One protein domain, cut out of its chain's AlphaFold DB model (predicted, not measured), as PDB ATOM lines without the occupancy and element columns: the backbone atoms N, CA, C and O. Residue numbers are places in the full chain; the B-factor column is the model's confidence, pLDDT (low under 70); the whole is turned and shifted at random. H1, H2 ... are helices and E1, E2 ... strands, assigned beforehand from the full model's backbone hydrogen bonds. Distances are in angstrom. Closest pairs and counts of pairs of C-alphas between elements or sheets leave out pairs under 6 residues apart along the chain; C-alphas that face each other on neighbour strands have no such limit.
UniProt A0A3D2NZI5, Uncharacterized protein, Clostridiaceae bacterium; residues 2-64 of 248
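What this domain is: This is residues 2 to 64 of the 248 residues of an uncharacterized protein of Clostridiaceae bacterium (UniProt A0A3D2NZI5). A long strand, E3, runs through the middle of a small branched antiparallel sheet, with E1 and E4 on its two sides, E2 beside its first residues and the short helix H1 beyond E2. The 63 printed residues, under half in named elements, run E1, E2, H1, E3, E4; the class is mixed. The whole is loose, radius of gyration of the C-alphas 14.1 A, and elongated, 41 by 23 by 13 A.

How they stand to each other: E1, residues 14 to 18, is antiparallel to E3, residues 38 to 46, with N 15 and O 45 within hydrogen-bond range at 2.8 A. E2, residues 24 to 26, is antiparallel to E3, with N 39 and O 25 at 2.8 A. H1, residues 29 to 34, only grazes the sheet; 1 of its 2 O i to N i+4 pairs is within range. E3 and E4, residues 52 to 57, form a hairpin, with N 44 and O 54 at 2.8 A.

Where its parts are: E1 begins at C-alpha 14 (448.984, 473.972, 444.894). E3 measures 26.0 A, E4 14.2 A. E4 ends at C-alpha 57 (445.674, 455.996, 446.448).

The domain as a whole: The printed part has no cut. Residues 21 to 22, 28 to 36 and 63 to 64 have pLDDT under 70.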
ATOM      1  N   ASN A   2     456.651 465.683 441.763       76.69
ATOM      2  CA  ASN A   2     456.643 467.030 442.340       76.69
ATOM      3  C   ASN A   2     455.889 467.957 441.374       76.69
ATOM      4  O   ASN A   2     456.342 468.146 440.248       76.69
ATOM      5  N   ILE A   3     454.707 468.442 441.761       85.75
ATOM      6  CA  ILE A   3     453.879 469.324 440.924       85.75
ATOM      7  C   ILE A   3     454.078 470.757 441.410       85.75
ATOM      8  O   ILE A   3     453.554 471.128 442.456       85.75
ATOM      9  N   GLU A   4     454.826 471.553 440.650       90.56
ATOM     10  CA  GLU A   4     455.175 472.932 441.031       90.56
ATOM     11  C   GLU A   4     454.205 473.984 440.470       90.56
ATOM     12  O   GLU A   4     454.053 475.059 441.048       90.56
ATOM     13  N   LYS A   5     453.529 473.683 439.352       94.75
ATOM     14  CA  LYS A   5     452.557 474.575 438.700       94.75
ATOM     15  C   LYS A   5     451.334 473.818 438.208       94.75
ATOM     16  O   LYS A   5     451.425 472.674 437.762       94.75
ATOM     17  N   CYS A   6     450.191 474.490 438.244       93.56
ATOM     18  CA  CYS A   6     448.950 474.006 437.667       93.56
ATOM     19  C   CYS A   6     449.060 473.978 436.133       93.56
ATOM     20  O   CYS A   6     449.298 475.029 435.535       93.56
ATOM     21  N   PRO A   7     448.825 472.834 435.465       95.19
ATOM     22  CA  PRO A   7     448.902 472.754 434.006       95.19
ATOM     23  C   PRO A   7     447.792 473.551 433.305       95.19
ATOM     24  O   PRO A   7     447.926 473.874 432.128       95.19
ATOM     25  N   TYR A   8     446.714 473.893 434.020       95.12
ATOM     26  CA  TYR A   8     445.540 474.565 433.458       95.12
ATOM     27  C   TYR A   8     445.612 476.094 433.542       95.12
ATOM     28  O   TYR A   8     445.195 476.772 432.610       95.12
ATOM     29  N   CYS A   9     446.137 476.648 434.640       95.62
ATOM     30  CA  CYS A   9     446.173 478.100 434.865       95.62
ATOM     31  C   CYS A   9     447.562 478.647 435.222       95.62
ATOM     32  O   CYS A   9     447.688 479.828 435.531       95.62
ATOM     33  N   GLN A  10     448.599 477.802 435.214       96.44
ATOM     34  CA  GLN A  10     449.990 478.151 435.545       96.44
ATOM     35  C   GLN A  10     450.229 478.639 436.986       96.44
ATOM     36  O   GLN A  10     451.362 478.968 437.339       96.44
ATOM     37  N   SER A  11     449.198 478.636 437.837       95.44
ATOM     38  CA  SER A  11     449.304 478.980 439.257       95.44
ATOM     39  C   SER A  11     450.234 478.029 440.014       95.44
ATOM     40  O   SER A  11     450.228 476.818 439.787       95.44
ATOM     41  N   THR A  12     450.988 478.578 440.964       95.88
ATOM     42  CA  THR A  12     451.809 477.842 441.937       95.88
ATOM     43  C   THR A  12     451.063 477.552 443.245       95.88
ATOM     44  O   THR A  12     451.626 476.943 444.151       95.88
ATOM     45  N   ASN A  13     449.807 477.991 443.380       96.25
ATOM     46  CA  ASN A  13     448.995 477.792 444.579       96.25
ATOM     47  C   ASN A  13     448.423 476.366 444.607       96.25
ATOM     48  O   ASN A  13     447.247 476.125 444.318       96.25
ATOM     49  N   ILE A  14     449.297 475.401 444.891       95.25
ATOM     50  CA  ILE A  14     448.984 473.972 444.894       95.25
ATOM     51  C   ILE A  14     448.659 473.508 446.315       95.25
ATOM     52  O   ILE A  14     449.303 473.892 447.290       95.25
ATOM     53  N   GLY A  15     447.623 472.685 446.439       92.50
ATOM     54  CA  GLY A  15     447.158 472.129 447.700       92.50
ATOM     55  C   GLY A  15     446.934 470.629 447.641       92.50
ATOM     56  O   GLY A  15     446.797 470.045 446.568       92.50
ATOM     57  N   ILE A  16     446.838 470.037 448.828       90.69
ATOM     58  CA  ILE A  16     446.328 468.684 449.024       90.69
ATOM     59  C   ILE A  16     444.864 468.807 449.443       90.69
ATOM     60  O   ILE A  16     444.534 469.608 450.321       90.69
ATOM     61  N   GLY A  17     443.993 468.037 448.803       85.75
ATOM     62  CA  GLY A  17     442.594 467.900 449.188       85.75
ATOM     63  C   GLY A  17     442.243 466.449 449.470       85.75
ATOM     64  O   GLY A  17     442.840 465.518 448.925       85.75
ATOM     65  N   TYR A  18     441.243 466.286 450.329       81.06
ATOM     66  CA  TYR A  18     440.757 464.999 450.805       81.06
ATOM     67  C   TYR A  18     439.282 464.867 450.439       81.06
ATOM     68  O   TYR A  18     438.512 465.811 450.625       81.06
ATOM     69  N   GLN A  19     438.878 463.701 449.938       81.88
ATOM     70  CA  GLN A  19     437.460 463.376 449.840       81.88
ATOM     71  C   GLN A  19     436.938 462.956 451.213       81.88
ATOM     72  O   GLN A  19     437.461 462.041 451.847       81.88
ATOM     73  N   LEU A  20     435.891 463.639 451.671       71.38
ATOM     74  CA  LEU A  20     435.133 463.263 452.860       71.38
ATOM     75  C   LEU A  20     433.925 462.405 452.447       71.38
ATOM     76  O   LEU A  20     433.481 462.470 451.304       71.38
ATOM     77  N   GLY A  21     433.374 461.614 453.372       65.06
ATOM     78  CA  GLY A  21     432.110 460.895 453.147       65.06
ATOM     79  C   GLY A  21     432.201 459.603 452.322       65.06
ATOM     80  O   GLY A  21     431.245 459.266 451.635       65.06
ATOM     81  N   GLY A  22     433.321 458.872 452.384       63.31
ATOM     82  CA  GLY A  22     433.448 457.551 451.744       63.31
ATOM     83  C   GLY A  22     434.063 457.557 450.342       63.31
ATOM     84  O   GLY A  22     433.970 456.554 449.640       63.31
ATOM     85  N   GLY A  23     434.712 458.656 449.933       71.06
ATOM     86  CA  GLY A  23     435.561 458.716 448.737       71.06
ATOM     87  C   GLY A  23     436.806 457.841 448.888       71.06
ATOM     88  O   GLY A  23     437.901 458.319 449.185       71.06
ATOM     89  N   GLN A  24     436.603 456.537 448.756       79.25
ATOM     90  CA  GLN A  24     437.610 455.501 448.915       79.25
ATOM     91  C   GLN A  24     437.684 454.672 447.643       79.25
ATOM     92  O   GLN A  24     436.688 454.459 446.950       79.25
ATOM     93  N   VAL A  25     438.884 454.192 447.343       82.69
ATOM     94  CA  VAL A  25     439.081 453.144 446.347       82.69
ATOM     95  C   VAL A  25     439.109 451.819 447.088       82.69
ATOM     96  O   VAL A  25     439.776 451.688 448.112       82.69
ATOM     97  N   PHE A  26     438.373 450.850 446.568       77.56
ATOM     98  CA  PHE A  26     438.253 449.513 447.128       77.56
ATOM     99  C   PHE A  26     439.121 448.546 446.324       77.56
ATOM    100  O   PHE A  26     439.275 448.724 445.115       77.56
ATOM    101  N   ALA A  27     439.713 447.553 446.994       70.88
ATOM    102  CA  ALA A  27     440.552 446.552 446.328       70.88
ATOM    103  C   ALA A  27     439.750 445.714 445.319       70.88
ATOM    104  O   ALA A  27     440.289 445.302 444.296       70.88
ATOM    105  N   ASP A  28     438.462 445.505 445.601       66.69
ATOM    106  CA  ASP A  28     437.513 444.798 444.749       66.69
ATOM    107  C   ASP A  28     436.066 445.290 444.980       66.69
ATOM    108  O   ASP A  28     435.794 446.163 445.810       66.69
ATOM    109  N   ILE A  29     435.111 444.740 444.224       64.12
ATOM    110  CA  ILE A  29     433.696 445.148 444.261       64.12
ATOM    111  C   ILE A  29     432.988 444.821 445.595       64.12
ATOM    112  O   ILE A  29     431.956 445.413 445.898       64.12
ATOM    113  N   PHE A  30     433.519 443.911 446.420       58.03
ATOM    114  CA  PHE A  30     432.947 443.550 447.725       58.03
ATOM    115  C   PHE A  30     433.553 444.306 448.892       58.03
ATOM    116  O   PHE A  30     432.869 444.531 449.896       58.03
ATOM    117  N   ALA A  31     434.810 444.717 448.772       58.66
ATOM    118  CA  ALA A  31     435.406 445.687 449.673       58.66
ATOM    119  C   ALA A  31     434.490 446.928 449.788       58.66
ATOM    120  O   ALA A  31     434.239 447.403 450.897       58.66
ATOM    121  N   TYR A  32     433.840 447.343 448.688       55.12
ATOM    122  CA  TYR A  32     432.810 448.396 448.692       55.12
ATOM    123  C   TYR A  32     431.617 448.088 449.615       55.12
ATOM    124  O   TYR A  32     431.199 448.936 450.397       55.12
ATOM    125  N   HIS A  33     431.078 446.868 449.556       55.59
ATOM    126  CA  HIS A  33     429.896 446.477 450.335       55.59
ATOM    127  C   HIS A  33     430.194 446.170 451.807       55.59
ATOM    128  O   HIS A  33     429.305 446.274 452.650       55.59
ATOM    129  N   SER A  34     431.427 445.779 452.123       56.38
ATOM    130  CA  SER A  34     431.858 445.450 453.489       56.38
ATOM    131  C   SER A  34     432.578 446.599 454.199       56.38
ATOM    132  O   SER A  34     432.906 446.466 455.379       56.38
ATOM    133  N   SER A  35     432.844 447.709 453.499       59.97
ATOM    134  CA  SER A  35     433.734 448.796 453.938       59.97
ATOM    135  C   SER A  35     435.126 448.313 454.388       59.97
ATOM    136  O   SER A  35     435.840 449.035 455.087       59.97
ATOM    137  N   ALA A  36     435.517 447.094 454.008       61.78
ATOM    138  CA  ALA A  36     436.826 446.503 454.266       61.78
ATOM    139  C   ALA A  36     437.743 446.715 453.053       61.78
ATOM    140  O   ALA A  36     437.257 447.061 451.984       61.78
ATOM    141  N   ASP A  37     439.060 446.539 453.220       70.56
ATOM    142  CA  ASP A  37     440.066 446.656 452.147       70.56
ATOM    143  C   ASP A  37     439.835 447.850 451.202       70.56
ATOM    144  O   ASP A  37     439.663 447.725 449.986       70.56
ATOM    145  N   CYS A  38     439.816 449.037 451.807       75.19
ATOM    146  CA  CYS A  38     439.646 450.320 451.144       75.19
ATOM    147  C   CYS A  38     440.800 451.274 451.481       75.19
ATOM    148  O   CYS A  38     441.426 451.180 452.542       75.19
ATOM    149  N   ALA A  39     441.078 452.218 450.586       83.56
ATOM    150  CA  ALA A  39     442.044 453.277 450.819       83.56
ATOM    151  C   ALA A  39     441.511 454.629 450.382       83.56
ATOM    152  O   ALA A  39     440.808 454.773 449.383       83.56
ATOM    153  N   ASN A  40     441.922 455.645 451.131       86.50
ATOM    154  CA  ASN A  40     441.625 457.024 450.800       86.50
ATOM    155  C   ASN A  40     442.363 457.433 449.522       86.50
ATOM    156  O   ASN A  40     443.503 457.018 449.273       86.50
ATOM    157  N   VAL A  41     441.710 458.296 448.748       87.88
ATOM    158  CA  VAL A  41     442.328 458.985 447.618       87.88
ATOM    159  C   VAL A  41     442.787 460.358 448.079       87.88
ATOM    160  O   VAL A  41     442.017 461.143 448.632       87.88
ATOM    161  N   GLU A  42     444.062 460.642 447.851       89.25
ATOM    162  CA  GLU A  42     444.624 461.974 448.009       89.25
ATOM    163  C   GLU A  42     444.594 462.687 446.658       89.25
ATOM    164  O   GLU A  42     445.035 462.132 445.644       89.25
ATOM    165  N   HIS A  43     444.103 463.924 446.651       91.94
ATOM    166  CA  HIS A  43     444.073 464.768 445.465       91.94
ATOM    167  C   HIS A  43     445.081 465.908 445.594       91.94
ATOM    168  O   HIS A  43     445.146 466.581 446.620       91.94
ATOM    169  N   ILE A  44     445.816 466.172 444.519       93.12
ATOM    170  CA  ILE A  44     446.592 467.397 444.343       93.12
ATOM    171  C   ILE A  44     445.746 468.352 443.507       93.12
ATOM    172  O   ILE A  44     445.354 468.014 442.389       93.12
ATOM    173  N   LEU A  45     445.460 469.535 444.042       94.56
ATOM    174  CA  LEU A  45     444.576 470.539 443.444       94.56
ATOM    175  C   LEU A  45     445.293 471.871 443.251       94.56
ATOM    176  O   LEU A  45     446.143 472.255 444.050       94.56
ATOM    177  N   CYS A  46     444.867 472.624 442.241       95.69
ATOM    178  CA  CYS A  46     445.125 474.056 442.175       95.69
ATOM    179  C   CYS A  46     444.062 474.806 442.982       95.69
ATOM    180  O   CYS A  46     442.874 474.704 442.680       95.69
ATOM    181  N   LYS A  47     444.477 475.584 443.982       93.62
ATOM    182  CA  LYS A  47     443.565 476.369 444.827       93.62
ATOM    183  C   LYS A  47     442.983 477.596 444.120       93.62
ATOM    184  O   LYS A  47     441.933 478.066 444.539       93.62
ATOM    185  N   ASP A  48     443.621 478.077 443.054       96.12
ATOM    186  CA  ASP A  48     443.150 479.262 442.326       96.12
ATOM    187  C   ASP A  48     442.075 478.923 441.288       96.12
ATOM    188  O   ASP A  48     441.092 479.645 441.163       96.12
ATOM    189  N   CYS A  49     442.238 477.825 440.540       95.56
ATOM    190  CA  CYS A  49     441.267 477.420 439.513       95.56
ATOM    191  C   CYS A  49     440.413 476.203 439.899       95.56
ATOM    192  O   CYS A  49     439.555 475.792 439.124       95.56
ATOM    193  N   GLY A  50     440.660 475.592 441.061       92.69
ATOM    194  CA  GLY A  50     439.902 474.447 441.573       92.69
ATOM    195  C   GLY A  50     440.166 473.109 440.871       92.69
ATOM    196  O   GLY A  50     439.546 472.107 441.219       92.69
ATOM    197  N   SER A  51     441.067 473.051 439.886       94.81
ATOM    198  CA  SER A  51     441.328 471.822 439.126       94.81
ATOM    199  C   SER A  51     442.038 470.760 439.966       94.81
ATOM    200  O   SER A  51     443.040 471.056 440.620       94.81
ATOM    201  N   ILE A  52     441.589 469.504 439.865       94.56
ATOM    202  CA  ILE A  52     442.344 468.335 440.333       94.56
ATOM    203  C   ILE A  52     443.440 468.044 439.303       94.56
ATOM    204  O   ILE A  52     443.161 467.728 438.147       94.56
ATOM    205  N   ILE A  53     444.695 468.188 439.716       93.88
ATOM    206  CA  ILE A  53     445.878 467.992 438.873       93.88
ATOM    207  C   ILE A  53     446.296 466.522 438.878       93.88
ATOM    208  O   ILE A  53     446.728 465.986 437.859       93.88
ATOM    209  N   HIS A  54     446.177 465.863 440.030       91.56
ATOM    210  CA  HIS A  54     446.550 464.467 440.199       91.56
ATOM    211  C   HIS A  54     445.770 463.831 441.351       91.56
ATOM    212  O   HIS A  54     445.414 464.513 442.309       91.56
ATOM    213  N   SER A  55     445.558 462.522 441.273       91.25
ATOM    214  CA  SER A  55     444.955 461.719 442.336       91.25
ATOM    215  C   SER A  55     445.802 460.475 442.549       91.25
ATOM    216  O   SER A  55     446.232 459.858 441.573       91.25
ATOM    217  N   ARG A  56     446.010 460.080 443.805       87.44
ATOM    218  CA  ARG A  56     446.687 458.824 444.140       87.44
ATOM    219  C   ARG A  56     446.017 458.123 445.305       87.44
ATOM    220  O   ARG A  56     445.478 458.764 446.204       87.44
ATOM    221  N   VAL A  57     446.106 456.800 445.308       87.62
ATOM    222  CA  VAL A  57     445.674 455.996 446.448       87.62
ATOM    223  C   VAL A  57     446.775 456.006 447.503       87.62
ATOM    224  O   VAL A  57     447.937 455.757 447.186       87.62
ATOM    225  N   VAL A  58     446.420 456.320 448.751       83.94
ATOM    226  CA  VAL A  58     447.391 456.483 449.850       83.94
ATOM    227  C   VAL A  58     448.019 455.147 450.258       83.94
ATOM    228  O   VAL A  58     449.194 455.096 450.614       83.94
ATOM    229  N   LYS A  59     447.241 454.064 450.190       82.00
ATOM    230  CA  LYS A  59     447.638 452.717 450.595       82.00
ATOM    231  C   LYS A  59     447.467 451.764 449.408       82.00
ATOM    232  O   LYS A  59     446.344 451.518 448.985       82.00
ATOM    233  N   THR A  60     448.568 451.279 448.833       77.25
ATOM    234  CA  THR A  60     448.551 450.492 447.582       77.25
ATOM    235  C   THR A  60     448.768 448.993 447.772       77.25
ATOM    236  O   THR A  60     448.501 448.229 446.856       77.25
ATOM    237  N   ASP A  61     449.233 448.555 448.939       71.12
ATOM    238  CA  ASP A  61     449.443 447.147 449.328       71.12
ATOM    239  C   ASP A  61     448.141 446.333 449.405       71.12
ATOM    240  O   ASP A  61     448.170 445.105 449.344       71.12
ATOM    241  N   MET A  62     446.998 447.017 449.483       70.06
ATOM    242  CA  MET A  62     445.674 446.412 449.325       70.06
ATOM    243  C   MET A  62     445.356 446.003 447.877       70.06
ATOM    244  O   MET A  62     444.543 445.109 447.668       70.06
ATOM    245  N   PHE A  63     445.989 446.621 446.872       68.75
ATOM    246  CA  PHE A  63     445.864 446.167 445.487       68.75
ATOM    247  C   PHE A  63     446.824 445.008 445.293       68.75
ATOM    248  O   PHE A  63     448.022 445.195 445.070       68.75
ATOM    249  N   HIS A  64     446.301 443.795 445.422       61.28
ATOM    250  CA  HIS A  64     447.100 442.600 445.230       61.28
ATOM    251  C   HIS A  64     447.679 442.583 443.815       61.28
ATOM    252  O   HIS A  64     446.964 442.495 442.820       61.28
TER     253      HIS A  64